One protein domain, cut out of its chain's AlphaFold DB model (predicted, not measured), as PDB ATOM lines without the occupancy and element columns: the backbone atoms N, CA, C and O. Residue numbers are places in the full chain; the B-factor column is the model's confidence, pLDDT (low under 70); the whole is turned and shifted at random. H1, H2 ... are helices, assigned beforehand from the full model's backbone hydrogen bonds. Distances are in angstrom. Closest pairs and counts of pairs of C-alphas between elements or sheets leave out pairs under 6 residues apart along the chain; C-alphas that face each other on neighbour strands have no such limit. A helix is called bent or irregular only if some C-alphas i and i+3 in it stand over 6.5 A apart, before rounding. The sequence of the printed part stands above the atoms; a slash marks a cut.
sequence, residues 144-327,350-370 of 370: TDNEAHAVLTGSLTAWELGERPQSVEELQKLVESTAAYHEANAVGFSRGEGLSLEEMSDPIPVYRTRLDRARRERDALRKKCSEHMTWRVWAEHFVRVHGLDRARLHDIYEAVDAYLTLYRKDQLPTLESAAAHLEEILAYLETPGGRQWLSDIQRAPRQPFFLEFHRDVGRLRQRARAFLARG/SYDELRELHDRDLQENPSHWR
ATOM      1  N   THR A 144      17.132 -20.150  25.411       85.62
ATOM      2  CA  THR A 144      16.870 -21.468  24.784       85.62
ATOM      3  C   THR A 144      17.875 -22.544  25.157       85.62
ATOM      4  O   THR A 144      17.569 -23.736  25.098       85.62
ATOM      5  N   ASP A 145      19.098 -22.135  25.477       89.50
ATOM      6  CA  ASP A 145      20.187 -23.058  25.749       89.50
ATOM      7  C   ASP A 145      20.005 -23.787  27.084       89.50
ATOM      8  O   ASP A 145      20.610 -24.840  27.244       89.50
ATOM      9  N   ASN A 146      19.166 -23.302  28.014       90.94
ATOM     10  CA  ASN A 146      18.894 -23.996  29.283       90.94
ATOM     11  C   ASN A 146      18.378 -25.426  29.048       90.94
ATOM     12  O   ASN A 146      18.952 -26.387  29.550       90.94
ATOM     13  N   GLU A 147      17.342 -25.567  28.221       88.44
ATOM     14  CA  GLU A 147      16.769 -26.871  27.872       88.44
ATOM     15  C   GLU A 147      17.767 -27.735  27.098       88.44
ATOM     16  O   GLU A 147      17.983 -28.900  27.419       88.44
ATOM     17  N   ALA A 148      18.439 -27.153  26.101       90.94
ATOM     18  CA  ALA A 148      19.438 -27.871  25.314       90.94
ATOM     19  C   ALA A 148      20.583 -28.403  26.192       90.94
ATOM     20  O   ALA A 148      21.045 -29.529  26.003       90.94
ATOM     21  N   HIS A 149      21.024 -27.610  27.169       94.62
ATOM     22  CA  HIS A 149      22.041 -27.997  28.134       94.62
ATOM     23  C   HIS A 149      21.565 -29.168  29.010       94.62
ATOM     24  O   HIS A 149      22.307 -30.143  29.174       94.62
ATOM     25  N   ALA A 150      20.334 -29.106  29.528       93.50
ATOM     26  CA  ALA A 150      19.753 -30.153  30.363       93.50
ATOM     27  C   ALA A 150      19.581 -31.475  29.598       93.50
ATOM     28  O   ALA A 150      20.011 -32.523  30.086       93.50
ATOM     29  N   VAL A 151      19.074 -31.434  28.359       92.25
ATOM     30  CA  VAL A 151      18.945 -32.625  27.497       92.25
ATOM     31  C   VAL A 151      20.308 -33.235  27.178       92.25
ATOM     32  O   VAL A 151      20.511 -34.426  27.403       92.25
ATOM     33  N   LEU A 152      21.286 -32.433  26.737       94.94
ATOM     34  CA  LEU A 152      22.646 -32.928  26.481       94.94
ATOM     35  C   LEU A 152      23.249 -33.588  27.725       94.94
ATOM     36  O   LEU A 152      23.916 -34.617  27.624       94.94
ATOM     37  N   THR A 153      23.020 -32.996  28.893       96.25
ATOM     38  CA  THR A 153      23.519 -33.496  30.172       96.25
ATOM     39  C   THR A 153      22.871 -34.824  30.562       96.25
ATOM     40  O   THR A 153      23.583 -35.761  30.940       96.25
ATOM     41  N   GLY A 154      21.545 -34.924  30.439       94.94
ATOM     42  CA  GLY A 154      20.795 -36.154  30.669       94.94
ATOM     43  C   GLY A 154      21.282 -37.278  29.760       94.94
ATOM     44  O   GLY A 154      21.719 -38.325  30.245       94.94
ATOM     45  N   SER A 155      21.305 -37.045  28.449       93.56
ATOM     46  CA  SER A 155      21.661 -38.082  27.481       93.56
ATOM     47  C   SER A 155      23.131 -38.505  27.548       93.56
ATOM     48  O   SER A 155      23.443 -39.687  27.409       93.56
ATOM     49  N   LEU A 156      24.059 -37.575  27.820       93.69
ATOM     50  CA  LEU A 156      25.460 -37.926  28.093       93.69
ATOM     51  C   LEU A 156      25.588 -38.792  29.347       93.69
ATOM     52  O   LEU A 156      26.392 -39.722  29.365       93.69
ATOM     53  N   THR A 157      24.797 -38.503  30.379       94.19
ATOM     54  CA  THR A 157      24.773 -39.306  31.603       94.19
ATOM     55  C   THR A 157      24.257 -40.714  31.323       94.19
ATOM     56  O   THR A 157      24.893 -41.671  31.755       94.19
ATOM     57  N   ALA A 158      23.170 -40.854  30.554       91.25
ATOM     58  CA  ALA A 158      22.646 -42.152  30.124       91.25
ATOM     59  C   ALA A 158      23.736 -42.986  29.432       91.25
ATOM     60  O   ALA A 158      24.057 -44.095  29.862       91.25
ATOM     61  N   TRP A 159      24.399 -42.404  28.428       90.25
ATOM     62  CA  TRP A 159      25.473 -43.084  27.704       90.25
ATOM     63  C   TRP A 159      26.661 -43.473  28.577       90.25
ATOM     64  O   TRP A 159      27.202 -44.565  28.425       90.25
ATOM     65  N   GLU A 160      27.088 -42.602  29.489       91.44
ATOM     66  CA  GLU A 160      28.192 -42.893  30.411       91.44
ATOM     67  C   GLU A 160      27.870 -44.032  31.385       91.44
ATOM     68  O   GLU A 160      28.787 -44.672  31.899       91.44
ATOM     69  N   LEU A 161      26.584 -44.308  31.617       89.44
ATOM     70  CA  LEU A 161      26.105 -45.453  32.391       89.44
ATOM     71  C   LEU A 161      25.909 -46.720  31.539       89.44
ATOM     72  O   LEU A 161      25.545 -47.760  32.083       89.44
ATOM     73  N   GLY A 162      26.185 -46.657  30.232       87.62
ATOM     74  CA  GLY A 162      25.958 -47.756  29.292       87.62
ATOM     75  C   GLY A 162      24.498 -47.898  28.854       87.62
ATOM     76  O   GLY A 162      24.125 -48.935  28.314       87.62
ATOM     77  N   GLU A 163      23.673 -46.876  29.082       86.19
ATOM     78  CA  GLU A 163      22.262 -46.847  28.698       86.19
ATOM     79  C   GLU A 163      22.086 -46.126  27.354       86.19
ATOM     80  O   GLU A 163      22.856 -45.231  26.989       86.19
ATOM     81  N   ARG A 164      21.055 -46.511  26.595       84.12
ATOM     82  CA  ARG A 164      20.631 -45.747  25.417       84.12
ATOM     83  C   ARG A 164      19.885 -44.495  25.905       84.12
ATOM     84  O   ARG A 164      19.059 -44.640  26.796       84.12
ATOM     85  N   PRO A 165      20.137 -43.298  25.349       86.06
ATOM     86  CA  PRO A 165      19.339 -42.115  25.633       86.06
ATOM     87  C   PRO A 165      17.891 -42.309  25.204       86.06
ATOM     88  O   PRO A 165      17.626 -43.046  24.248       86.06
ATOM     89  N   GLN A 166      16.981 -41.599  25.859       82.44
ATOM     90  CA  GLN A 166      15.553 -41.628  25.558       82.44
ATOM     91  C   GLN A 166      15.269 -41.316  24.081       82.44
ATOM     92  O   GLN A 166      14.475 -42.007  23.445       82.44
ATOM     93  N   SER A 167      15.950 -40.314  23.515       83.06
ATOM     94  CA  SER A 167      15.798 -39.926  22.112       83.06
ATOM     95  C   SER A 167      17.150 -39.656  21.452       83.06
ATOM     96  O   SER A 167      17.763 -38.599  21.604       83.06
ATOM     97  N   VAL A 168      17.632 -40.632  20.677       85.06
ATOM     98  CA  VAL A 168      18.852 -40.470  19.862       85.06
ATOM     99  C   VAL A 168      18.639 -39.430  18.758       85.06
ATOM    100  O   VAL A 168      19.572 -38.710  18.413       85.06
ATOM    101  N   GLU A 169      17.420 -39.321  18.231       85.19
ATOM    102  CA  GLU A 169      17.068 -38.362  17.181       85.19
ATOM    103  C   GLU A 169      17.118 -36.910  17.688       85.19
ATOM    104  O   GLU A 169      17.736 -36.050  17.059       85.19
ATOM    105  N   GLU A 170      16.532 -36.623  18.857       85.19
ATOM    106  CA  GLU A 170      16.626 -35.293  19.480       85.19
ATOM    107  C   GLU A 170      18.078 -34.906  19.753       85.19
ATOM    108  O   GLU A 170      18.485 -33.761  19.544       85.19
ATOM    109  N   LEU A 171      18.882 -35.880  20.166       87.69
ATOM    110  CA  LEU A 171      20.293 -35.686  20.437       87.69
ATOM    111  C   LEU A 171      21.114 -35.434  19.169       87.69
ATOM    112  O   LEU A 171      22.025 -34.606  19.192       87.69
ATOM    113  N   GLN A 172      20.784 -36.091  18.053       89.94
ATOM    114  CA  GLN A 172      21.360 -35.785  16.739       89.94
ATOM    115  C   GLN A 172      21.065 -34.333  16.347       89.94
ATOM    116  O   GLN A 172      21.999 -33.579  16.058       89.94
ATOM    117  N   LYS A 173      19.805 -33.902  16.467       88.75
ATOM    118  CA  LYS A 173      19.383 -32.515  16.211       88.75
ATOM    119  C   LYS A 173      20.117 -31.515  17.113       88.75
ATOM    120  O   LYS A 173      20.636 -30.512  16.629       88.75
ATOM    121  N   LEU A 174      20.264 -31.807  18.409       88.88
ATOM    122  CA  LEU A 174      21.049 -30.980  19.341       88.88
ATOM    123  C   LEU A 174      22.526 -30.891  18.951       88.88
ATOM    124  O   LEU A 174      23.157 -29.841  19.093       88.88
ATOM    125  N   VAL A 175      23.109 -31.982  18.458       91.12
ATOM    126  CA  VAL A 175      24.494 -31.994  17.981       91.12
ATOM    127  C   VAL A 175      24.664 -31.143  16.717       91.12
ATOM    128  O   VAL A 175      25.724 -30.522  16.561       91.12
ATOM    129  N   GLU A 176      23.648 -31.036  15.862       88.62
ATOM    130  CA  GLU A 176      23.622 -30.143  14.693       88.62
ATOM    131  C   GLU A 176      23.497 -28.670  15.093       88.62
ATOM    132  O   GLU A 176      24.374 -27.867  14.761       88.62
ATOM    133  N   SER A 177      22.473 -28.310  15.871       86.56
ATOM    134  CA  SER A 177      22.324 -26.991  16.498       86.56
ATOM    135  C   SER A 177      21.217 -26.968  17.559       86.56
ATOM    136  O   SER A 177      20.253 -27.726  17.484       86.56
ATOM    137  N   THR A 178      21.302 -26.040  18.522       85.19
ATOM    138  CA  THR A 178      20.186 -25.779  19.450       85.19
ATOM    139  C   THR A 178      18.917 -25.379  18.684       85.19
ATOM    140  O   THR A 178      17.822 -25.796  19.046       85.19
ATOM    141  N   ALA A 179      19.063 -24.624  17.587       82.31
ATOM    142  CA  ALA A 179      17.952 -24.212  16.734       82.31
ATOM    143  C   ALA A 179      17.237 -25.409  16.084       82.31
ATOM    144  O   ALA A 179      16.018 -25.488  16.172       82.31
ATOM    145  N   ALA A 180      17.976 -26.372  15.523       83.50
ATOM    146  CA  ALA A 180      17.406 -27.574  14.904       83.50
ATOM    147  C   ALA A 180      16.632 -28.434  15.916       83.50
ATOM    148  O   ALA A 180      15.536 -28.911  15.623       83.50
ATOM    149  N   TYR A 181      17.160 -28.583  17.135       84.50
ATOM    150  CA  TYR A 181      16.435 -29.241  18.224       84.50
ATOM    151  C   TYR A 181      15.125 -28.527  18.560       84.50
ATOM    152  O   TYR A 181      14.091 -29.178  18.706       84.50
ATOM    153  N   HIS A 182      15.151 -27.199  18.680       78.12
ATOM    154  CA  HIS A 182      13.952 -26.425  19.001       78.12
ATOM    155  C   HIS A 182      12.937 -26.391  17.867       78.12
ATOM    156  O   HIS A 182      11.746 -26.483  18.143       78.12
ATOM    157  N   GLU A 183      13.383 -26.342  16.616       76.31
ATOM    158  CA  GLU A 183      12.510 -26.412  15.447       76.31
ATOM    159  C   GLU A 183      11.802 -27.765  15.347       76.31
ATOM    160  O   GLU A 183      10.589 -27.816  15.153       76.31
ATOM    161  N   ALA A 184      12.530 -28.860  15.555       71.94
ATOM    162  CA  ALA A 184      11.962 -30.203  15.523       71.94
ATOM    163  C   ALA A 184      10.972 -30.492  16.662       71.94
ATOM    164  O   ALA A 184      10.110 -31.352  16.520       71.94
ATOM    165  N   ASN A 185      11.095 -29.777  17.779       70.00
ATOM    166  CA  ASN A 185      10.253 -29.926  18.967       70.00
ATOM    167  C   ASN A 185       9.297 -28.736  19.161       70.00
ATOM    168  O   ASN A 185       8.720 -28.566  20.238       70.00
ATOM    169  N   ALA A 186       9.118 -27.907  18.126       60.19
ATOM    170  CA  ALA A 186       8.318 -26.682  18.172       60.19
ATOM    171  C   ALA A 186       6.831 -26.925  18.496       60.19
ATOM    172  O   ALA A 186       6.120 -25.991  18.853       60.19
ATOM    173  N   VAL A 187       6.368 -28.173  18.385       51.88
ATOM    174  CA  VAL A 187       4.969 -28.578  18.566       51.88
ATOM    175  C   VAL A 187       4.634 -28.987  20.011       51.88
ATOM    176  O   VAL A 187       3.470 -28.925  20.386       51.88
ATOM    177  N   GLY A 188       5.616 -29.382  20.830       47.75
ATOM    178  CA  GLY A 188       5.367 -30.011  22.144       47.75
ATOM    179  C   GLY A 188       5.792 -29.205  23.374       47.75
ATOM    180  O   GLY A 188       5.453 -29.568  24.494       47.75
ATOM    181  N   PHE A 189       6.529 -28.111  23.201       43.59
ATOM    182  CA  PHE A 189       7.045 -27.313  24.312       43.59
ATOM    183  C   PHE A 189       6.607 -25.852  24.191       43.59
ATOM    184  O   PHE A 189       6.343 -25.365  23.096       43.59
ATOM    185  N   SER A 190       6.635 -25.137  25.316       47.47
ATOM    186  CA  SER A 190       6.447 -23.687  25.510       47.47
ATOM    187  C   SER A 190       7.445 -22.785  24.734       47.47
ATOM    188  O   SER A 190       8.008 -21.832  25.265       47.47
ATOM    189  N   ARG A 191       7.737 -23.098  23.465       49.69
ATOM    190  CA  ARG A 191       8.948 -22.721  22.708       49.69
ATOM    191  C   ARG A 191       8.824 -21.467  21.833       49.69
ATOM    192  O   ARG A 191       9.679 -21.222  20.988       49.69
ATOM    193  N   GLY A 192       7.828 -20.614  22.065       54.06
ATOM    194  CA  GLY A 192       7.799 -19.276  21.454       54.06
ATOM    195  C   GLY A 192       8.783 -18.288  22.102       54.06
ATOM    196  O   GLY A 192       9.253 -17.353  21.455       54.06
ATOM    197  N   GLU A 193       9.122 -18.509  23.372       64.94
ATOM    198  CA  GLU A 193       9.642 -17.463  24.264       64.94
ATOM    199  C   GLU A 193      11.161 -17.422  24.378       64.94
ATOM    200  O   GLU A 193      11.751 -16.352  24.544       64.94
ATOM    201  N   GLY A 194      11.788 -18.598  24.325       80.81
ATOM    202  CA  GLY A 194      13.218 -18.734  24.543       80.81
ATOM    203  C   GLY A 194      13.992 -18.068  23.414       80.81
ATOM    204  O   GLY A 194      13.738 -18.322  22.242       80.81
ATOM    205  N   LEU A 195      14.973 -17.250  23.747       88.06
ATOM    206  CA  LEU A 195      15.873 -16.607  22.806       88.06
ATOM    207  C   LEU A 195      17.229 -17.305  22.871       88.06
ATOM    208  O   LEU A 195      17.722 -17.614  23.956       88.06
ATOM    209  N   SER A 196      17.835 -17.555  21.721       89.50
ATOM    210  CA  SER A 196      19.260 -17.853  21.636       89.50
ATOM    211  C   SER A 196      20.087 -16.616  21.989       89.50
ATOM    212  O   SER A 196      19.580 -15.496  22.079       89.50
ATOM    213  N   LEU A 197      21.394 -16.808  22.173       91.31
ATOM    214  CA  LEU A 197      22.299 -15.719  22.539       91.31
ATOM    215  C   LEU A 197      22.320 -14.610  21.474       91.31
ATOM    216  O   LEU A 197      22.432 -13.431  21.801       91.31
ATOM    217  N   GLU A 198      22.196 -14.991  20.203       91.56
ATOM    218  CA  GLU A 198      22.108 -14.065  19.075       91.56
ATOM    219  C   GLU A 198      20.776 -13.303  19.096       91.56
ATOM    220  O   GLU A 198      20.766 -12.070  19.101       91.56
ATOM    221  N   GLU A 199      19.661 -14.028  19.221       93.19
ATOM    222  CA  GLU A 199      18.304 -13.469  19.233       93.19
ATOM    223  C   GLU A 199      18.058 -12.507  20.405       93.19
ATOM    224  O   GLU A 199      17.306 -11.546  20.267       93.19
ATOM    225  N   MET A 200      18.721 -12.703  21.549       93.50
ATOM    226  CA  MET A 200      18.641 -11.783  22.688       93.50
ATOM    227  C   MET A 200      19.117 -10.359  22.365       93.50
ATOM    228  O   MET A 200      18.709  -9.419  23.046       93.50
ATOM    229  N   SER A 201      19.958 -10.167  21.345       94.38
ATOM    230  CA  SER A 201      20.423  -8.828  20.949       94.38
ATOM    231  C   SER A 201      19.314  -7.990  20.304       94.38
ATOM    232  O   SER A 201      19.319  -6.765  20.438       94.38
ATOM    233  N   ASP A 202      18.358  -8.642  19.640       95.44
ATOM    234  CA  ASP A 202      17.197  -8.001  19.024       95.44
ATOM    235  C   ASP A 202      15.964  -8.928  19.077       95.44
ATOM    236  O   ASP A 202      15.611  -9.580  18.091       95.44
ATOM    237  N   PRO A 203      15.301  -9.036  20.244       93.50
ATOM    238  CA  PRO A 203      14.284 -10.063  20.463       93.50
ATOM    239  C   PRO A 203      12.915  -9.722  19.856       93.50
ATOM    240  O   PRO A 203      12.104 -10.618  19.625       93.50
ATOM    241  N   ILE A 204      12.622  -8.446  19.570       96.12
ATOM    242  CA  ILE A 204      11.302  -8.034  19.060       96.12
ATOM    243  C   ILE A 204      11.012  -8.640  17.674       96.12
ATOM    244  O   ILE A 204       9.942  -9.237  17.510       96.12
ATOM    245  N   PRO A 205      11.906  -8.535  16.667       96.50
ATOM    246  CA  PRO A 205      11.688  -9.179  15.371       96.50
ATOM    247  C   PRO A 205      11.545 -10.700  15.471       96.50
ATOM    248  O   PRO A 205      10.759 -11.292  14.728       96.50
ATOM    249  N   VAL A 206      12.254 -11.323  16.415       92.56
ATOM    250  CA  VAL A 206      12.195 -12.768  16.673       92.56
ATOM    251  C   VAL A 206      10.807 -13.164  17.171       92.56
ATOM    252  O   VAL A 206      10.161 -14.024  16.568       92.56
ATOM    253  N   TYR A 207      10.293 -12.487  18.203       92.81
ATOM    254  CA  TYR A 207       8.946 -12.738  18.718       92.81
ATOM    255  C   TYR A 207       7.859 -12.490  17.670       92.81
ATOM    256  O   TYR A 207       6.950 -13.308  17.540       92.81
ATOM    257  N   ARG A 208       7.976 -11.428  16.861       95.25
ATOM    258  CA  ARG A 208       7.038 -11.164  15.753       95.25
ATOM    259  C   ARG A 208       7.054 -12.276  14.705       95.25
ATOM    260  O   ARG A 208       6.000 -12.776  14.327       95.25
ATOM    261  N   THR A 209       8.241 -12.717  14.293       92.12
ATOM    262  CA  THR A 209       8.397 -13.802  13.310       92.12
ATOM    263  C   THR A 209       7.775 -15.105  13.813       92.12
ATOM    264  O   THR A 209       7.074 -15.793  13.064       92.12
ATOM    265  N   ARG A 210       7.989 -15.436  15.092       89.31
ATOM    266  CA  ARG A 210       7.410 -16.626  15.728       89.31
ATOM    267  C   ARG A 210       5.896 -16.513  15.894       89.31
ATOM    268  O   ARG A 210       5.208 -17.500  15.656       89.31
ATOM    269  N   LEU A 211       5.373 -15.327  16.216       92.06
ATOM    270  CA  LEU A 211       3.930 -15.083  16.302       92.06
ATOM    271  C   LEU A 211       3.259 -15.290  14.943       92.06
ATOM    272  O   LEU A 211       2.261 -16.003  14.840       92.06
ATOM    273  N   ASP A 212       3.831 -14.718  13.885       92.81
ATOM    274  CA  ASP A 212       3.305 -14.872  12.533       92.81
ATOM    275  C   ASP A 212       3.363 -16.332  12.069       92.81
ATOM    276  O   ASP A 212       2.418 -16.823  11.447       92.81
ATOM    277  N   ARG A 213       4.445 -17.053  12.395       89.69
ATOM    278  CA  ARG A 213       4.554 -18.495  12.141       89.69
ATOM    279  C   ARG A 213       3.466 -19.273  12.883       89.69
ATOM    280  O   ARG A 213       2.728 -20.006  12.230       89.69
ATOM    281  N   ALA A 214       3.323 -19.075  14.194       88.25
ATOM    282  CA  ALA A 214       2.333 -19.768  15.016       88.25
ATOM    283  C   ALA A 214       0.902 -19.524  14.512       88.25
ATOM    284  O   ALA A 214       0.122 -20.465  14.385       88.25
ATOM    285  N   ARG A 215       0.565 -18.281  14.140       92.12
ATOM    286  CA  ARG A 215      -0.741 -17.938  13.552       92.12
ATOM    287  C   ARG A 215      -0.973 -18.641  12.214       92.12
ATOM    288  O   ARG A 215      -2.028 -19.244  12.034       92.12
ATOM    289  N   ARG A 216       0.008 -18.626  11.300       92.31
ATOM    290  CA  ARG A 216      -0.098 -19.327  10.006       92.31
ATOM    291  C   ARG A 216      -0.276 -20.832  10.183       92.31
ATOM    292  O   ARG A 216      -1.136 -21.417   9.530       92.31
ATOM    293  N   GLU A 217       0.518 -21.453  11.053       88.12
ATOM    294  CA  GLU A 217       0.429 -22.887  11.338       88.12
ATOM    295  C   GLU A 217      -0.914 -23.245  11.979       88.12
ATOM    296  O   GLU A 217      -1.564 -24.187  11.534       88.12
ATOM    297  N   ARG A 218      -1.381 -22.450  12.951       90.44
ATOM    298  CA  ARG A 218      -2.704 -22.603  13.570       90.44
ATOM    299  C   ARG A 218      -3.815 -22.547  12.528       90.44
ATOM    300  O   ARG A 218      -4.687 -23.412  12.516       90.44
ATOM    301  N   ASP A 219      -3.805 -21.539  11.661       92.88
ATOM    302  CA  ASP A 219      -4.868 -21.334  10.675       92.88
ATOM    303  C   ASP A 219      -4.854 -22.435   9.604       92.88
ATOM    304  O   ASP A 219      -5.908 -22.966   9.242       92.88
ATOM    305  N   ALA A 220      -3.664 -22.862   9.167       89.12
ATOM    306  CA  ALA A 220      -3.506 -24.014   8.288       89.12
ATOM    307  C   ALA A 220      -4.007 -25.310   8.949       89.12
ATOM    308  O   ALA A 220      -4.703 -26.098   8.307       89.12
ATOM    309  N   LEU A 221      -3.702 -25.522  10.233       87.50
ATOM    310  CA  LEU A 221      -4.137 -26.703  10.973       87.50
ATOM    311  C   LEU A 221      -5.649 -26.713  11.199       87.50
ATOM    312  O   LEU A 221      -6.284 -27.743  11.004       87.50
ATOM    313  N   ARG A 222      -6.256 -25.563  11.524       92.38
ATOM    314  CA  ARG A 222      -7.720 -25.414  11.609       92.38
ATOM    315  C   ARG A 222      -8.393 -25.799  10.298       92.38
ATOM    316  O   ARG A 222      -9.369 -26.547  10.324       92.38
ATOM    317  N   LYS A 223      -7.852 -25.338   9.165       92.31
ATOM    318  CA  LYS A 223      -8.353 -25.710   7.839       92.31
ATOM    319  C   LYS A 223      -8.269 -27.225   7.621       92.31
ATOM    320  O   LYS A 223      -9.286 -27.835   7.310       92.31
ATOM    321  N   LYS A 224      -7.110 -27.840   7.882       86.31
ATOM    322  CA  LYS A 224      -6.934 -29.299   7.754       86.31
ATOM    323  C   LYS A 224      -7.858 -30.096   8.677       86.31
ATOM    324  O   LYS A 224      -8.441 -31.086   8.248       86.31
ATOM    325  N   CYS A 225      -8.038 -29.669   9.925       88.69
ATOM    326  CA  CYS A 225      -8.984 -30.293  10.851       88.69
ATOM    327  C   CYS A 225     -10.426 -30.184  10.340       88.69
ATOM    328  O   CYS A 225     -11.194 -31.133  10.480       88.69
ATOM    329  N   SER A 226     -10.799 -29.055   9.729       92.62
ATOM    330  CA  SER A 226     -12.109 -28.901   9.090       92.62
ATOM    331  C   SER A 226     -12.276 -29.846   7.900       92.62
ATOM    332  O   SER A 226     -13.324 -30.468   7.783       92.62
ATOM    333  N   GLU A 227     -11.252 -30.001   7.056       88.50
ATOM    334  CA  GLU A 227     -11.255 -30.952   5.933       88.50
ATOM    335  C   GLU A 227     -11.443 -32.401   6.426       88.50
ATOM    336  O   GLU A 227     -12.279 -33.129   5.899       88.50
ATOM    337  N   HIS A 228     -10.760 -32.802   7.505       86.50
ATOM    338  CA  HIS A 228     -10.939 -34.128   8.118       86.50
ATOM    339  C   HIS A 228     -12.328 -34.327   8.732       86.50
ATOM    340  O   HIS A 228     -12.914 -35.402   8.606       86.50
ATOM    341  N   MET A 229     -12.907 -33.286   9.337       92.25
ATOM    342  CA  MET A 229     -14.302 -33.335   9.776       92.25
ATOM    343  C   MET A 229     -15.270 -33.507   8.597       92.25
ATOM    344  O   MET A 229     -16.239 -34.250   8.729       92.25
ATOM    345  N   THR A 230     -15.012 -32.873   7.450       93.38
ATOM    346  CA  THR A 230     -15.817 -33.053   6.232       93.38
ATOM    347  C   THR A 230     -15.785 -34.502   5.749       93.38
ATOM    348  O   THR A 230     -16.847 -35.065   5.493       93.38
ATOM    349  N   TRP A 231     -14.611 -35.144   5.723       90.62
ATOM    350  CA  TRP A 231     -14.496 -36.570   5.385       90.62
ATOM    351  C   TRP A 231     -15.349 -37.455   6.293       90.62
ATOM    352  O   TRP A 231     -16.065 -38.334   5.811       90.62
ATOM    353  N   ARG A 232     -15.342 -37.180   7.602       93.19
ATOM    354  CA  ARG A 232     -16.188 -37.896   8.564       93.19
ATOM    355  C   ARG A 232     -17.675 -37.713   8.278       93.19
ATOM    356  O   ARG A 232     -18.416 -38.691   8.318       93.19
ATOM    357  N   VAL A 233     -18.104 -36.486   7.984       95.75
ATOM    358  CA  VAL A 233     -19.503 -36.176   7.653       95.75
ATOM    359  C   VAL A 233     -19.940 -36.922   6.392       95.75
ATOM    360  O   VAL A 233     -21.011 -37.523   6.392       95.75
ATOM    361  N   TRP A 234     -19.108 -36.949   5.347       96.62
ATOM    362  CA  TRP A 234     -19.404 -37.693   4.118       96.62
ATOM    363  C   TRP A 234     -19.510 -39.197   4.373       96.62
ATOM    364  O   TRP A 234     -20.492 -39.822   3.976       96.62
ATOM    365  N   ALA A 235     -18.545 -39.774   5.091       94.06
ATOM    366  CA  ALA A 235     -18.563 -41.184   5.469       94.06
ATOM    367  C   ALA A 235     -19.831 -41.543   6.269       94.06
ATOM    368  O   ALA A 235     -20.530 -42.503   5.947       94.06
ATOM    369  N   GLU A 236     -20.173 -40.742   7.286       96.25
ATOM    370  CA  GLU A 236     -21.372 -40.954   8.106       96.25
ATOM    371  C   GLU A 236     -22.669 -40.808   7.301       96.25
ATOM    372  O   GLU A 236     -23.611 -41.570   7.533       96.25
ATOM    373  N   HIS A 237     -22.717 -39.884   6.339       96.75
ATOM    374  CA  HIS A 237     -23.844 -39.730   5.421       96.75
ATOM    375  C   HIS A 237     -24.084 -40.996   4.600       96.75
ATOM    376  O   HIS A 237     -25.185 -41.542   4.630       96.75
ATOM    377  N   PHE A 238     -23.057 -41.521   3.927       97.31
ATOM    378  CA  PHE A 238     -23.209 -42.718   3.093       97.31
ATOM    379  C   PHE A 238     -23.570 -43.968   3.892       97.31
ATOM    380  O   PHE A 238     -24.368 -44.780   3.426       97.31
ATOM    381  N   VAL A 239     -23.066 -44.104   5.119       96.44
ATOM    382  CA  VAL A 239     -23.491 -45.193   6.011       96.44
ATOM    383  C   VAL A 239     -24.971 -45.054   6.378       96.44
ATOM    384  O   VAL A 239     -25.720 -46.026   6.318       96.44
ATOM    385  N   ARG A 240     -25.414 -43.853   6.767       96.50
ATOM    386  CA  ARG A 240     -26.760 -43.643   7.326       96.50
ATOM    387  C   ARG A 240     -27.862 -43.529   6.279       96.50
ATOM    388  O   ARG A 240     -28.967 -43.996   6.534       96.50
ATOM    389  N   VAL A 241     -27.588 -42.870   5.158       96.31
ATOM    390  CA  VAL A 241     -28.579 -42.539   4.122       96.31
ATOM    391  C   VAL A 241     -28.581 -43.585   3.015       96.31
ATOM    392  O   VAL A 241     -29.645 -44.004   2.572       96.31
ATOM    393  N   HIS A 242     -27.397 -44.053   2.614       94.62
ATOM    394  CA  HIS A 242     -27.225 -44.967   1.479       94.62
ATOM    395  C   HIS A 242     -26.959 -46.419   1.892       94.62
ATOM    396  O   HIS A 242     -26.836 -47.290   1.033       94.62
ATOM    397  N   GLY A 243     -26.874 -46.700   3.197       95.38
ATOM    398  CA  GLY A 243     -26.654 -48.050   3.718       95.38
ATOM    399  C   GLY A 243     -25.282 -48.630   3.373       95.38
ATOM    400  O   GLY A 243     -25.132 -49.852   3.331       95.38
ATOM    401  N   LEU A 244     -24.286 -47.779   3.098       94.50
ATOM    402  CA  LEU A 244     -22.920 -48.229   2.855       94.50
ATOM    403  C   LEU A 244     -22.390 -48.955   4.098       94.50
ATOM    404  O   LEU A 244     -22.490 -48.445   5.215       94.50
ATOM    405  N   ASP A 245     -21.806 -50.136   3.902       93.50
ATOM    406  CA  ASP A 245     -21.201 -50.887   4.998       93.50
ATOM    407  C   ASP A 245     -20.052 -50.081   5.623       93.50
ATOM    408  O   ASP A 245     -19.052 -49.773   4.967       93.50
ATOM    409  N   ARG A 246     -20.195 -49.765   6.916       92.94
ATOM    410  CA  ARG A 246     -19.210 -49.016   7.700       92.94
ATOM    411  C   ARG A 246     -17.833 -49.681   7.674       92.94
ATOM    412  O   ARG A 246     -16.836 -48.966   7.717       92.94
ATOM    413  N   ALA A 247     -17.762 -51.010   7.570       91.19
ATOM    414  CA  ALA A 247     -16.497 -51.743   7.518       91.19
ATOM    415  C   ALA A 247     -15.645 -51.402   6.282       91.19
ATOM    416  O   ALA A 247     -14.430 -51.578   6.317       91.19
ATOM    417  N   ARG A 248     -16.250 -50.877   5.204       91.69
ATOM    418  CA  ARG A 248     -15.525 -50.412   4.007       91.69
ATOM    419  C   ARG A 248     -14.868 -49.041   4.177       91.69
ATOM    420  O   ARG A 248     -14.086 -48.647   3.325       91.69
ATOM    421  N   LEU A 249     -15.229 -48.302   5.224       90.75
ATOM    422  CA  LEU A 249     -14.726 -46.960   5.532       90.75
ATOM    423  C   LEU A 249     -13.809 -46.967   6.765       90.75
ATOM    424  O   LEU A 249     -13.568 -45.911   7.351       90.75
ATOM    425  N   HIS A 250     -13.357 -48.144   7.205       86.12
ATOM    426  CA  HIS A 250     -12.623 -48.299   8.457       86.12
ATOM    427  C   HIS A 250     -11.345 -47.455   8.465       86.12
ATOM    428  O   HIS A 250     -11.200 -46.618   9.354       86.12
ATOM    429  N   ASP A 251     -10.514 -47.569   7.427       78.00
ATOM    430  CA  ASP A 251      -9.251 -46.825   7.312       78.00
ATOM    431  C   ASP A 251      -9.468 -45.305   7.305       78.00
ATOM    432  O   ASP A 251      -8.703 -44.548   7.904       78.00
ATOM    433  N   ILE A 252     -10.544 -44.834   6.661       83.12
ATOM    434  CA  ILE A 252     -10.910 -43.412   6.656       83.12
ATOM    435  C   ILE A 252     -11.294 -42.962   8.069       83.12
ATOM    436  O   ILE A 252     -10.829 -41.914   8.515       83.12
ATOM    437  N   TYR A 253     -12.117 -43.732   8.789       83.00
ATOM    438  CA  TYR A 253     -12.479 -43.399  10.169       83.00
ATOM    439  C   TYR A 253     -11.263 -43.394  11.095       83.00
ATOM    440  O   TYR A 253     -11.107 -42.440  11.855       83.00
ATOM    441  N   GLU A 254     -10.398 -44.408  11.020       77.00
ATOM    442  CA  GLU A 254      -9.185 -44.465  11.839       77.00
ATOM    443  C   GLU A 254      -8.254 -43.291  11.545       77.00
ATOM    444  O   GLU A 254      -7.835 -42.592  12.469       77.00
ATOM    445  N   ALA A 255      -7.984 -43.011  10.268       74.38
ATOM    446  CA  ALA A 255      -7.125 -41.905   9.872       74.38
ATOM    447  C   ALA A 255      -7.697 -40.549  10.313       74.38
ATOM    448  O   ALA A 255      -6.964 -39.718  10.853       74.38
ATOM    449  N   VAL A 256      -9.002 -40.319  10.131       80.06
ATOM    450  CA  VAL A 256      -9.656 -39.083  10.579       80.06
ATOM    451  C   VAL A 256      -9.621 -38.953  12.102       80.06
ATOM    452  O   VAL A 256      -9.287 -37.881  12.607       80.06
ATOM    453  N   ASP A 257      -9.930 -40.010  12.849       79.50
ATOM    454  CA  ASP A 257      -9.982 -39.954  14.311       79.50
ATOM    455  C   ASP A 257      -8.589 -39.812  14.934       79.50
ATOM    456  O   ASP A 257      -8.419 -39.033  15.881       79.50
ATOM    457  N   ALA A 258      -7.582 -40.480  14.366       71.06
ATOM    458  CA  ALA A 258      -6.182 -40.284  14.720       71.06
ATOM    459  C   ALA A 258      -5.747 -38.838  14.441       71.06
ATOM    460  O   ALA A 258      -5.206 -38.177  15.332       71.06
ATOM    461  N   TYR A 259      -6.059 -38.306  13.252       79.31
ATOM    462  CA  TYR A 259      -5.718 -36.933  12.878       79.31
ATOM    463  C   TYR A 259      -6.379 -35.915  13.813       79.31
ATOM    464  O   TYR A 259      -5.726 -35.022  14.347       79.31
ATOM    465  N   LEU A 260      -7.683 -36.039  14.052       80.00
ATOM    466  CA  LEU A 260      -8.414 -35.108  14.908       80.00
ATOM    467  C   LEU A 260      -7.988 -35.221  16.371       80.00
ATOM    468  O   LEU A 260      -7.954 -34.210  17.066       80.00
ATOM    469  N   THR A 261      -7.640 -36.410  16.853       77.25
ATOM    470  CA  THR A 261      -7.101 -36.549  18.208       77.25
ATOM    471  C   THR A 261      -5.763 -35.827  18.311       77.25
ATOM    472  O   THR A 261      -5.671 -34.859  19.060       77.25
ATOM    473  N   LEU A 262      -4.785 -36.184  17.478       70.69
ATOM    474  CA  LEU A 262      -3.438 -35.618  17.553       70.69
ATOM    475  C   LEU A 262      -3.410 -34.107  17.267       70.69
ATOM    476  O   LEU A 262      -2.832 -33.313  18.006       70.69
ATOM    477  N   TYR A 263      -4.053 -33.674  16.186       76.19
ATOM    478  CA  TYR A 263      -3.892 -32.306  15.703       76.19
ATOM    479  C   TYR A 263      -4.913 -31.333  16.283       76.19
ATOM    480  O   TYR A 263      -4.570 -30.187  16.574       76.19
ATOM    481  N   ARG A 264      -6.172 -31.754  16.464       80.25
ATOM    482  CA  ARG A 264      -7.222 -30.856  16.970       80.25
ATOM    483  C   ARG A 264      -7.232 -30.780  18.491       80.25
ATOM    484  O   ARG A 264      -7.512 -29.701  19.002       80.25
ATOM    485  N   LYS A 265      -6.988 -31.888  19.202       75.19
ATOM    486  CA  LYS A 265      -7.012 -31.879  20.674       75.19
ATOM    487  C   LYS A 265      -5.682 -31.449  21.283       75.19
ATOM    488  O   LYS A 265      -5.724 -30.751  22.289       75.19
ATOM    489  N   ASP A 266      -4.554 -31.774  20.652       72.94
ATOM    490  CA  ASP A 266      -3.244 -31.534  21.271       72.94
ATOM    491  C   ASP A 266      -2.496 -30.363  20.610       72.94
ATOM    492  O   ASP A 266      -2.211 -29.344  21.251       72.94
ATOM    493  N   GLN A 267      -2.220 -30.448  19.302       80.69
ATOM    494  CA  GLN A 267      -1.376 -29.449  18.629       80.69
ATOM    495  C   GLN A 267      -2.060 -28.085  18.443       80.69
ATOM    496  O   GLN A 267      -1.423 -27.044  18.617       80.69
ATOM    497  N   LEU A 268      -3.348 -28.055  18.091       85.50
ATOM    498  CA  LEU A 268      -4.055 -26.798  17.845       85.50
ATOM    499  C   LEU A 268      -4.151 -25.910  19.105       85.50
ATOM    500  O   LEU A 268      -3.765 -24.742  19.003       85.50
ATOM    501  N   PRO A 269      -4.565 -26.414  20.288       85.69
ATOM    502  CA  PRO A 269      -4.526 -25.628  21.524       85.69
ATOM    503  C   PRO A 269      -3.120 -25.153  21.894       85.69
ATOM    504  O   PRO A 269      -2.955 -24.042  22.395       85.69
ATOM    505  N   THR A 270      -2.092 -25.952  21.593       82.25
ATOM    506  CA  THR A 270      -0.694 -25.563  21.822       82.25
ATOM    507  C   THR A 270      -0.299 -24.354  20.971       82.25
ATOM    508  O   THR A 270       0.248 -23.383  21.494       82.25
ATOM    509  N   LEU A 271      -0.636 -24.357  19.676       86.00
ATOM    510  CA  LEU A 271      -0.386 -23.217  18.785       86.00
ATOM    511  C   LEU A 271      -1.199 -21.974  19.181       86.00
ATOM    512  O   LEU A 271      -0.705 -20.851  19.068       86.00
ATOM    513  N   GLU A 272      -2.434 -22.155  19.656       89.25
ATOM    514  CA  GLU A 272      -3.271 -21.066  20.178       89.25
ATOM    515  C   GLU A 272      -2.659 -20.431  21.428       89.25
ATOM    516  O   GLU A 272      -2.517 -19.208  21.481       89.25
ATOM    517  N   SER A 273      -2.234 -21.251  22.391       86.56
ATOM    518  CA  SER A 273      -1.567 -20.791  23.608       86.56
ATOM    519  C   SER A 273      -0.240 -20.096  23.300       86.56
ATOM    520  O   SER A 273       0.032 -19.041  23.870       86.56
ATOM    521  N   ALA A 274       0.560 -20.630  22.370       85.19
ATOM    522  CA  ALA A 274       1.823 -20.018  21.966       85.19
ATOM    523  C   ALA A 274       1.620 -18.644  21.309       85.19
ATOM    524  O   ALA A 274       2.350 -17.702  21.618       85.19
ATOM    525  N   ALA A 275       0.625 -18.506  20.425       89.81
ATOM    526  CA  ALA A 275       0.310 -17.228  19.793       89.81
ATOM    527  C   ALA A 275      -0.169 -16.186  20.818       89.81
ATOM    528  O   ALA A 275       0.337 -15.065  20.811       89.81
ATOM    529  N   ALA A 276      -1.084 -16.562  21.719       90.19
ATOM    530  CA  ALA A 276      -1.576 -15.671  22.772       90.19
ATOM    531  C   ALA A 276      -0.438 -15.191  23.684       90.19
ATOM    532  O   ALA A 276      -0.291 -14.000  23.934       90.19
ATOM    533  N   HIS A 277       0.437 -16.103  24.103       87.50
ATOM    534  CA  HIS A 277       1.559 -15.754  24.967       87.50
ATOM    535  C   HIS A 277       2.593 -14.846  24.278       87.50
ATOM    536  O   HIS A 277       3.105 -13.902  24.876       87.50
ATOM    537  N   LEU A 278       2.879 -15.068  22.992       90.81
ATOM    538  CA  LEU A 278       3.745 -14.176  22.209       90.81
ATOM    539  C   LEU A 278       3.148 -12.767  22.052       90.81
ATOM    540  O   LEU A 278       3.889 -11.782  22.078       90.81
ATOM    541  N   GLU A 279       1.825 -12.659  21.904       94.31
ATOM    542  CA  GLU A 279       1.113 -11.376  21.911       94.31
ATOM    543  C   GLU A 279       1.249 -10.674  23.270       94.31
ATOM    544  O   GLU A 279       1.562  -9.482  23.308       94.31
ATOM    545  N   GLU A 280       1.096 -11.410  24.375       93.19
ATOM    546  CA  GLU A 280       1.288 -10.892  25.734       93.19
ATOM    547  C   GLU A 280       2.719 -10.395  25.969       93.19
ATOM    548  O   GLU A 280       2.898  -9.303  26.510       93.19
ATOM    549  N   ILE A 281       3.740 -11.133  25.516       91.56
ATOM    550  CA  ILE A 281       5.141 -10.692  25.584       91.56
ATOM    551  C   ILE A 281       5.322  -9.389  24.807       91.56
ATOM    552  O   ILE A 281       5.860  -8.422  25.346       91.56
ATOM    553  N   LEU A 282       4.874  -9.336  23.548       94.94
ATOM    554  CA  LEU A 282       5.026  -8.146  22.711       94.94
ATOM    555  C   LEU A 282       4.314  -6.929  23.320       94.94
ATOM    556  O   LEU A 282       4.896  -5.847  23.340       94.94
ATOM    557  N   ALA A 283       3.115  -7.106  23.879       96.38
ATOM    558  CA  ALA A 283       2.402  -6.048  24.591       96.38
ATOM    559  C   ALA A 283       3.125  -5.635  25.886       96.38
ATOM    560  O   ALA A 283       3.263  -4.447  26.182       96.38
ATOM    561  N   TYR A 284       3.647  -6.598  26.652       94.94
ATOM    562  CA  TYR A 284       4.423  -6.326  27.860       94.94
ATOM    563  C   TYR A 284       5.655  -5.472  27.551       94.94
ATOM    564  O   TYR A 284       5.925  -4.523  28.293       94.94
ATOM    565  N   LEU A 285       6.355  -5.741  26.443       94.88
ATOM    566  CA  LEU A 285       7.533  -4.988  25.994       94.88
ATOM    567  C   LEU A 285       7.265  -3.491  25.757       94.88
ATOM    568  O   LEU A 285       8.188  -2.679  25.853       94.88
ATOM    569  N   GLU A 286       6.012  -3.101  25.520       95.19
ATOM    570  CA  GLU A 286       5.595  -1.702  25.366       95.19
ATOM    571  C   GLU A 286       5.355  -0.989  26.709       95.19
ATOM    572  O   GLU A 286       5.238   0.240  26.766       95.19
ATOM    573  N   THR A 287       5.331  -1.719  27.825       97.56
ATOM    574  CA  THR A 287       5.190  -1.148  29.172       97.56
ATOM    575  C   THR A 287       6.530  -0.629  29.716       97.56
ATOM    576  O   THR A 287       7.598  -1.023  29.241       97.56
ATOM    577  N   PRO A 288       6.543   0.236  30.754       97.38
ATOM    578  CA  PRO A 288       7.789   0.624  31.421       97.38
ATOM    579  C   PRO A 288       8.592  -0.572  31.958       97.38
ATOM    580  O   PRO A 288       9.814  -0.594  31.822       97.38
ATOM    581  N   GLY A 289       7.907  -1.573  32.525       95.06
ATOM    582  CA  GLY A 289       8.538  -2.796  33.024       95.06
ATOM    583  C   GLY A 289       9.145  -3.635  31.900       95.06
ATOM    584  O   GLY A 289      10.299  -4.043  32.001       95.06
ATOM    585  N   GLY A 290       8.413  -3.817  30.799       94.62
ATOM    586  CA  GLY A 290       8.907  -4.568  29.647       94.62
ATOM    587  C   GLY A 290      10.042  -3.878  28.904       94.62
ATOM    588  O   GLY A 290      10.975  -4.556  28.492       94.62
ATOM    589  N   ARG A 291      10.064  -2.541  28.820       96.75
ATOM    590  CA  ARG A 291      11.229  -1.807  28.289       96.75
ATOM    591  C   ARG A 291      12.485  -2.013  29.131       96.75
ATOM    592  O   ARG A 291      13.577  -2.134  28.578       96.75
ATOM    593  N   GLN A 292      12.342  -2.050  30.457       95.75
ATOM    594  CA  GLN A 292      13.461  -2.357  31.345       95.75
ATOM    595  C   GLN A 292      13.940  -3.797  31.128       95.75
ATOM    596  O   GLN A 292      15.129  -4.015  30.913       95.75
ATOM    597  N   TRP A 293      13.017  -4.759  31.097       93.88
ATOM    598  CA  TRP A 293      13.338  -6.161  30.821       93.88
ATOM    599  C   TRP A 293      13.997  -6.361  29.447       93.88
ATOM    600  O   TRP A 293      14.994  -7.070  29.352       93.88
ATOM    601  N   LEU A 294      13.518  -5.678  28.401       95.06
ATOM    602  CA  LEU A 294      14.113  -5.683  27.061       95.06
ATOM    603  C   LEU A 294      15.555  -5.182  27.082       95.06
ATOM    604  O   LEU A 294      16.438  -5.816  26.515       95.06
ATOM    605  N   SER A 295      15.797  -4.064  27.768       95.81
ATOM    606  CA  SER A 295      17.138  -3.506  27.949       95.81
ATOM    607  C   SER A 295      18.069  -4.496  28.655       95.81
ATOM    608  O   SER A 295      19.232  -4.639  28.278       95.81
ATOM    609  N   ASP A 296      17.556  -5.217  29.653       94.56
ATOM    610  CA  ASP A 296      18.318  -6.228  30.381       94.56
ATOM    611  C   ASP A 296      18.606  -7.464  29.507       94.56
ATOM    612  O   ASP A 296      19.756  -7.908  29.456       94.56
ATOM    613  N   ILE A 297      17.630  -7.947  28.727       93.75
ATOM    614  CA  ILE A 297      17.831  -9.014  27.731       93.75
ATOM    615  C   ILE A 297      18.857  -8.620  26.673       93.75
ATOM    616  O   ILE A 297      19.772  -9.390  26.407       93.75
ATOM    617  N   GLN A 298      18.792  -7.411  26.118       95.88
ATOM    618  CA  GLN A 298      19.739  -6.960  25.090       95.88
ATOM    619  C   GLN A 298      21.177  -6.824  25.613       95.88
ATOM    620  O   GLN A 298      22.141  -6.797  24.842       95.88
ATOM    621  N   ARG A 299      21.353  -6.746  26.937       95.56
ATOM    622  CA  ARG A 299      22.668  -6.783  27.591       95.56
ATOM    623  C   ARG A 299      23.108  -8.198  27.952       95.56
ATOM    624  O   ARG A 299      24.312  -8.393  28.127       95.56
ATOM    625  N   ALA A 300      22.186  -9.157  28.065       93.31
ATOM    626  CA  ALA A 300      22.462 -10.537  28.458       93.31
ATOM    627  C   ALA A 300      23.552 -11.211  27.600       93.31
ATOM    628  O   ALA A 300      24.470 -11.779  28.197       93.31
ATOM    629  N   PRO A 301      23.590 -11.055  26.257       94.31
ATOM    630  CA  PRO A 301      24.639 -11.642  25.417       94.31
ATOM    631  C   PRO A 301      26.064 -11.211  25.760       94.31
ATOM    632  O   PRO A 301      27.026 -11.882  25.399       94.31
ATOM    633  N   ARG A 302      26.215 -10.077  26.452       94.50
ATOM    634  CA  ARG A 302      27.509  -9.524  26.868       94.50
ATOM    635  C   ARG A 302      27.878  -9.908  28.300       94.50
ATOM    636  O   ARG A 302      28.985  -9.603  28.737       94.50
ATOM    637  N   GLN A 303      26.971 -10.541  29.041       95.94
ATOM    638  CA  GLN A 303      27.238 -10.947  30.414       95.94
ATOM    639  C   GLN A 303      28.077 -12.232  30.437       95.94
ATOM    640  O   GLN A 303      27.774 -13.175  29.697       95.94
ATOM    641  N   PRO A 304      29.086 -12.327  31.325       96.44
ATOM    642  CA  PRO A 304      29.939 -13.510  31.431       96.44
ATOM    643  C   PRO A 304      29.165 -14.820  31.612       96.44
ATOM    644  O   PRO A 304      29.525 -15.819  30.999       96.44
ATOM    645  N   PHE A 305      28.077 -14.795  32.390       95.50
ATOM    646  CA  PHE A 305      27.238 -15.965  32.651       95.50
ATOM    647  C   PHE A 305      26.694 -16.603  31.362       95.50
ATOM    648  O   PHE A 305      26.900 -17.792  31.142       95.50
ATOM    649  N   PHE A 306      26.047 -15.827  30.485       95.31
ATOM    650  CA  PHE A 306      25.451 -16.364  29.256       95.31
ATOM    651  C   PHE A 306      26.513 -16.826  28.252       95.31
ATOM    652  O   PHE A 306      26.345 -17.858  27.607       95.31
ATOM    653  N   LEU A 307      27.637 -16.107  28.162       95.19
ATOM    654  CA  LEU A 307      28.767 -16.501  27.317       95.19
ATOM    655  C   LEU A 307      29.396 -17.822  27.775       95.19
ATOM    656  O   LEU A 307      29.735 -18.666  26.947       95.19
ATOM    657  N   GLU A 308      29.570 -18.007  29.084       95.62
ATOM    658  CA  GLU A 308      30.081 -19.254  29.651       95.62
ATOM    659  C   GLU A 308      29.088 -20.400  29.457       95.62
ATOM    660  O   GLU A 308      29.485 -21.467  28.990       95.62
ATOM    661  N   PHE A 309      27.801 -20.156  29.709       95.00
ATOM    662  CA  PHE A 309      26.747 -21.146  29.525       95.00
ATOM    663  C   PHE A 309      26.650 -21.626  28.070       95.00
ATOM    664  O   PHE A 309      26.624 -22.826  27.804       95.00
ATOM    665  N   HIS A 310      26.683 -20.701  27.108       94.31
ATOM    666  CA  HIS A 310      26.676 -21.033  25.683       94.31
ATOM    667  C   HIS A 310      27.915 -21.856  25.276       94.31
ATOM    668  O   HIS A 310      27.824 -22.824  24.516       94.31
ATOM    669  N   ARG A 311      29.093 -21.526  25.828       95.25
ATOM    670  CA  ARG A 311      30.317 -22.322  25.625       95.25
ATOM    671  C   ARG A 311      30.195 -23.719  26.229       95.25
ATOM    672  O   ARG A 311      30.667 -24.673  25.614       95.25
ATOM    673  N   ASP A 312      29.573 -23.849  27.398       95.19
ATOM    674  CA  ASP A 312      29.291 -25.143  28.024       95.19
ATOM    675  C   ASP A 312      28.400 -26.019  27.148       95.19
ATOM    676  O   ASP A 312      28.750 -27.175  26.901       95.19
ATOM    677  N   VAL A 313      27.332 -25.459  26.574       94.75
ATOM    678  CA  VAL A 313      26.507 -26.165  25.582       94.75
ATOM    679  C   VAL A 313      27.363 -26.643  24.408       94.75
ATOM    680  O   VAL A 313      27.295 -27.815  24.039       94.75
ATOM    681  N   GLY A 314      28.239 -25.794  23.864       95.19
ATOM    682  CA  GLY A 314      29.179 -26.184  22.807       95.19
ATOM    683  C   GLY A 314      30.086 -27.362  23.197       95.19
ATOM    684  O   GLY A 314      30.249 -28.305  22.417       95.19
ATOM    685  N   ARG A 315      30.625 -27.359  24.426       95.75
ATOM    686  CA  ARG A 315      31.440 -28.462  24.969       95.75
ATOM    687  C   ARG A 315      30.639 -29.758  25.085       95.75
ATOM    688  O   ARG A 315      31.127 -30.820  24.689       95.75
ATOM    689  N   LEU A 316      29.418 -29.692  25.612       95.25
ATOM    690  CA  LEU A 316      28.544 -30.858  25.735       95.25
ATOM    691  C   LEU A 316      28.150 -31.415  24.365       95.25
ATOM    692  O   LEU A 316      28.237 -32.624  24.158       95.25
ATOM    693  N   ARG A 317      27.829 -30.553  23.393       94.88
ATOM    694  CA  ARG A 317      27.545 -30.958  22.006       94.88
ATOM    695  C   ARG A 317      28.726 -31.675  21.365       94.88
ATOM    696  O   ARG A 317      28.535 -32.704  20.720       94.88
ATOM    697  N   GLN A 318      29.950 -31.185  21.563       94.50
ATOM    698  CA  GLN A 318      31.151 -31.847  21.050       94.50
ATOM    699  C   GLN A 318      31.330 -33.247  21.657       94.50
ATOM    700  O   GLN A 318      31.639 -34.198  20.936       94.50
ATOM    701  N   ARG A 319      31.094 -33.393  22.968       93.75
ATOM    702  CA  ARG A 319      31.118 -34.699  23.643       93.75
ATOM    703  C   ARG A 319      30.036 -35.625  23.091       93.75
ATOM    704  O   ARG A 319      30.357 -36.752  22.724       93.75
ATOM    705  N   ALA A 320      28.798 -35.148  22.968       92.25
ATOM    706  CA  ALA A 320      27.679 -35.921  22.431       92.25
ATOM    707  C   ALA A 320      27.944 -36.378  20.987       92.25
ATOM    708  O   ALA A 320      27.733 -37.545  20.667       92.25
ATOM    709  N   ARG A 321      28.525 -35.516  20.142       92.94
ATOM    710  CA  ARG A 321      28.958 -35.878  18.781       92.94
ATOM    711  C   ARG A 321      29.966 -37.025  18.780       92.94
ATOM    712  O   ARG A 321      29.836 -37.951  17.986       92.94
ATOM    713  N   ALA A 322      30.957 -36.979  19.673       89.88
ATOM    714  CA  ALA A 322      31.946 -38.047  19.793       89.88
ATOM    715  C   ALA A 322      31.316 -39.378  20.243       89.88
ATOM    716  O   ALA A 322      31.781 -40.438  19.831       89.88
ATOM    717  N   PHE A 323      30.259 -39.341  21.061       85.81
ATOM    718  CA  PHE A 323      29.495 -40.537  21.421       85.81
ATOM    719  C   PHE A 323      28.657 -41.068  20.260       85.81
ATOM    720  O   PHE A 323      28.758 -42.256  19.969       85.81
ATOM    721  N   LEU A 324      27.912 -40.211  19.552       87.12
ATOM    722  CA  LEU A 324      27.142 -40.614  18.368       87.12
ATOM    723  C   LEU A 324      28.029 -41.284  17.316       87.12
ATOM    724  O   LEU A 324      27.669 -42.335  16.799       87.12
ATOM    725  N   ALA A 325      29.217 -40.730  17.059       86.00
ATOM    726  CA  ALA A 325      30.172 -41.310  16.116       86.00
ATOM    727  C   ALA A 325      30.648 -42.719  16.526       86.00
ATOM    728  O   ALA A 325      30.916 -43.547  15.661       86.00
ATOM    729  N   ARG A 326      30.734 -43.008  17.833       79.25
ATOM    730  CA  ARG A 326      31.077 -44.344  18.355       79.25
ATOM    731  C   ARG A 326      29.879 -45.299  18.375       79.25
ATOM    732  O   ARG A 326      30.055 -46.482  18.121       79.25
ATOM    733  N   GLY A 327      28.683 -44.796  18.686       64.69
ATOM    734  CA  GLY A 327      27.452 -45.584  18.813       64.69
ATOM    735  C   GLY A 327      26.784 -45.936  17.480       64.69
ATOM    736  O   GLY A 327      26.197 -47.007  17.368       64.69
ATOM    737  N   SER A 350     -11.080 -45.677  -0.596       86.25
ATOM    738  CA  SER A 350     -10.156 -44.547  -0.573       86.25
ATOM    739  C   SER A 350     -10.882 -43.205  -0.403       86.25
ATOM    740  O   SER A 350     -12.081 -43.070  -0.660       86.25
ATOM    741  N   TYR A 351     -10.137 -42.167  -0.012       83.62
ATOM    742  CA  TYR A 351     -10.650 -40.792   0.044       83.62
ATOM    743  C   TYR A 351     -11.147 -40.287  -1.319       83.62
ATOM    744  O   TYR A 351     -12.133 -39.552  -1.377       83.62
ATOM    745  N   ASP A 352     -10.492 -40.692  -2.411       88.38
ATOM    746  CA  ASP A 352     -10.892 -40.305  -3.764       88.38
ATOM    747  C   ASP A 352     -12.230 -40.949  -4.150       88.38
ATOM    748  O   ASP A 352     -13.122 -40.244  -4.619       88.38
ATOM    749  N   GLU A 353     -12.426 -42.238  -3.855       91.06
ATOM    750  CA  GLU A 353     -13.709 -42.922  -4.076       91.06
ATOM    751  C   GLU A 353     -14.839 -42.321  -3.228       91.06
ATOM    752  O   GLU A 353     -15.953 -42.132  -3.722       91.06
ATOM    753  N   LEU A 354     -14.567 -41.973  -1.963       93.06
ATOM    754  CA  LEU A 354     -15.551 -41.313  -1.099       93.06
ATOM    755  C   LEU A 354     -15.932 -39.922  -1.631       93.06
ATOM    756  O   LEU A 354     -17.106 -39.549  -1.590       93.06
ATOM    757  N   ARG A 355     -14.965 -39.159  -2.156       95.19
ATOM    758  CA  ARG A 355     -15.221 -37.858  -2.793       95.19
ATOM    759  C   ARG A 355     -16.048 -38.008  -4.065       95.19
ATOM    760  O   ARG A 355     -17.008 -37.271  -4.244       95.19
ATOM    761  N   GLU A 356     -15.713 -38.964  -4.926       96.44
ATOM    762  CA  GLU A 356     -16.480 -39.224  -6.149       96.44
ATOM    763  C   GLU A 356     -17.926 -39.632  -5.847       96.44
ATOM    764  O   GLU A 356     -18.852 -39.200  -6.538       96.44
ATOM    765  N   LEU A 357     -18.134 -40.438  -4.799       95.69
ATOM    766  CA  LEU A 357     -19.466 -40.780  -4.307       95.69
ATOM    767  C   LEU A 357     -20.216 -39.542  -3.817       95.69
ATOM    768  O   LEU A 357     -21.361 -39.339  -4.217       95.69
ATOM    769  N   HIS A 358     -19.570 -38.711  -2.993       96.94
ATOM    770  CA  HIS A 358     -20.136 -37.449  -2.516       96.94
ATOM    771  C   HIS A 358     -20.564 -36.547  -3.677       96.94
ATOM    772  O   HIS A 358     -21.715 -36.117  -3.726       96.94
ATOM    773  N   ASP A 359     -19.666 -36.287  -4.628       96.81
ATOM    774  CA  ASP A 359     -19.919 -35.353  -5.724       96.81
ATOM    775  C   ASP A 359     -21.067 -35.836  -6.618       96.81
ATOM    776  O   ASP A 359     -21.886 -35.031  -7.068       96.81
ATOM    777  N   ARG A 360     -21.175 -37.154  -6.825       97.38
ATOM    778  CA  ARG A 360     -22.286 -37.768  -7.555       97.38
ATOM    779  C   ARG A 360     -23.607 -37.646  -6.801       97.38
ATOM    780  O   ARG A 360     -24.586 -37.183  -7.379       97.38
ATOM    781  N   ASP A 361     -23.644 -38.004  -5.516       96.88
ATOM    782  CA  ASP A 361     -24.874 -37.919  -4.716       96.88
ATOM    783  C   ASP A 361     -25.344 -36.469  -4.538       96.88
ATOM    784  O   ASP A 361     -26.542 -36.203  -4.543       96.88
ATOM    785  N   LEU A 362     -24.421 -35.511  -4.440       96.06
ATOM    786  CA  LEU A 362     -24.760 -34.092  -4.369       96.06
ATOM    787  C   LEU A 362     -25.409 -33.583  -5.669       96.06
ATOM    788  O   LEU A 362     -26.309 -32.743  -5.614       96.06
ATOM    789  N   GLN A 363     -24.971 -34.087  -6.828       96.44
ATOM    790  CA  GLN A 363     -25.550 -33.749  -8.134       96.44
ATOM    791  C   GLN A 363     -26.905 -34.424  -8.364       96.44
ATOM    792  O   GLN A 363     -27.842 -33.778  -8.831       96.44
ATOM    793  N   GLU A 364     -27.005 -35.713  -8.046       96.06
ATOM    794  CA  GLU A 364     -28.193 -36.524  -8.314       96.06
ATOM    795  C   GLU A 364     -29.292 -36.303  -7.264       96.06
ATOM    796  O   GLU A 364     -30.473 -36.244  -7.608       96.06
ATOM    797  N   ASN A 365     -28.918 -36.117  -5.993       95.00
ATOM    798  CA  ASN A 365     -29.833 -36.052  -4.853       95.00
ATOM    799  C   ASN A 365     -29.486 -34.911  -3.864       95.00
ATOM    800  O   ASN A 365     -29.268 -35.150  -2.671       95.00
ATOM    801  N   PRO A 366     -29.506 -33.631  -4.282       92.00
ATOM    802  CA  PRO A 366     -29.098 -32.510  -3.427       92.00
ATOM    803  C   PRO A 366     -29.941 -32.346  -2.148       92.00
ATOM    804  O   PRO A 366     -29.512 -31.686  -1.204       92.00
ATOM    805  N   SER A 367     -31.148 -32.921  -2.087       93.00
ATOM    806  CA  SER A 367     -31.985 -32.925  -0.879       93.00
ATOM    807  C   SER A 367     -31.448 -33.813   0.244       93.00
ATOM    808  O   SER A 367     -31.845 -33.610   1.385       93.00
ATOM    809  N   HIS A 368     -30.563 -34.771  -0.051       91.44
ATOM    810  CA  HIS A 368     -29.927 -35.612   0.966       91.44
ATOM    811  C   HIS A 368     -28.989 -34.809   1.891       91.44
ATOM    812  O   HIS A 368     -28.730 -35.237   3.010       91.44
ATOM    813  N   TRP A 369     -28.525 -33.634   1.449       88.56
ATOM    814  CA  TRP A 369     -27.481 -32.833   2.104       88.56
ATOM    815  C   TRP A 369     -27.992 -31.537   2.764       88.56
ATOM    816  O   TRP A 369     -27.187 -30.662   3.087       88.56
ATOM    817  N   ARG A 370     -29.315 -31.372   2.910       80.56
ATOM    818  CA  ARG A 370     -29.950 -30.159   3.465       80.56
ATOM    819  C   ARG A 370     -30.276 -30.248   4.945       80.56
ATOM    820  O   ARG A 370     -30.669 -31.344   5.396       80.56
TER     821      ARG A 370
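Overview. This is residues 144 to 327 and 350 to 370 of the 370 residues of an uncharacterized protein of Elusimicrobia bacterium GWA2_69_24 (UniProt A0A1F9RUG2). The model has the shape of a flat, open V: one arm is the long helical hairpin of H4 and H5, the other is H7 with H1 and H2 packed on it and the small H3 packed on H1 and H2. H6 makes the turn from H5 to H7 where the arms come together, and at the far end of the hairpin H8 packs on H4, with little H9 after it. The printed part has 205 residues with nine named helices, H1 to H9 in order, and no named strand; the class is all helix. It is loose, with a radius of gyration of the C-alphas of 24.1 A and spans of 74 by 52 by 19 A.

Along the chain. H1, residues 145 to 160, begins at C-alpha 145 (20.187, -23.058, 25.749) and is 21.9 A long. H2 is residues 168 to 176 and H3 residues 178 to 184. H4, residues 203 to 241, is 56.2 A long and starts at C-alpha 203 (14.284, -10.063, 20.463). H5, residues 246 to 285, is 54.7 A long, with a kink of 38 degrees near residue 253; it is irregular, C-alphas 248 and 251 being 7.9 A apart. H6, residues 288 to 302, is only just irregular, with C-alphas 298 and 301 6.8 A apart. H7, residues 304 to 327, is 34.6 A long. H8 is residues 351 to 364, and H9, residues 366 to 369, ends at C-alpha 369 (-27.481, -32.833, 2.104).

Arrangement. H1 and H2 are the hubs, touching three helices each. H1 touches H7, closest C-alphas His 149 and Val 313 at 5.5 A, the same way at a tilt of 36 degrees, only just steep. With residues 148 to 155 alone H1 touches H2, closest C-alphas Ala 148 and Leu 174 at 6.9 A. H2 and H3 form a hairpin, closest C-alphas Lys 173 and Tyr 181 at 4.8 A. H4 and H5 form the other hairpin, opposite ways at a shallow tilt of 24 degrees, closest C-alphas Leu 211 and Ala 275 at 5.5 A. H5 and H6 touch only at the corner, closest C-alphas Tyr 284 and Gly 290 at 5.1 A. H4 touches H8 with residues 231 to 235 alone, closest C-alphas Trp 234 and His 358 at 6.7 A. H8 and H9 only just touch, with 3 pairs of C-alphas within 8 A, and only at the corner, closest C-alphas Leu 362 and Trp 369 at 7.1 A. H4 and H7 are apart. Every O i to N i+4 pair is within hydrogen-bond range in H1, H2, H3, H4, H7 and H8, against 29 of 36 in H5 and 9 of 11 in H6; H9 is too short for such a pair.

Size, cuts and confidence. The C-alphas farthest apart, those of Pro 304 and Glu 364, are 74.1 A apart. Residues 328 to 349 are not printed, and C-alphas 327 and 350 stand 42.3 A apart across the cut. The link from H3 to H4, 18 residues, is long. The mean pLDDT of the printed part is 88.5; residues 186 to 193 and residue 327 are under 70.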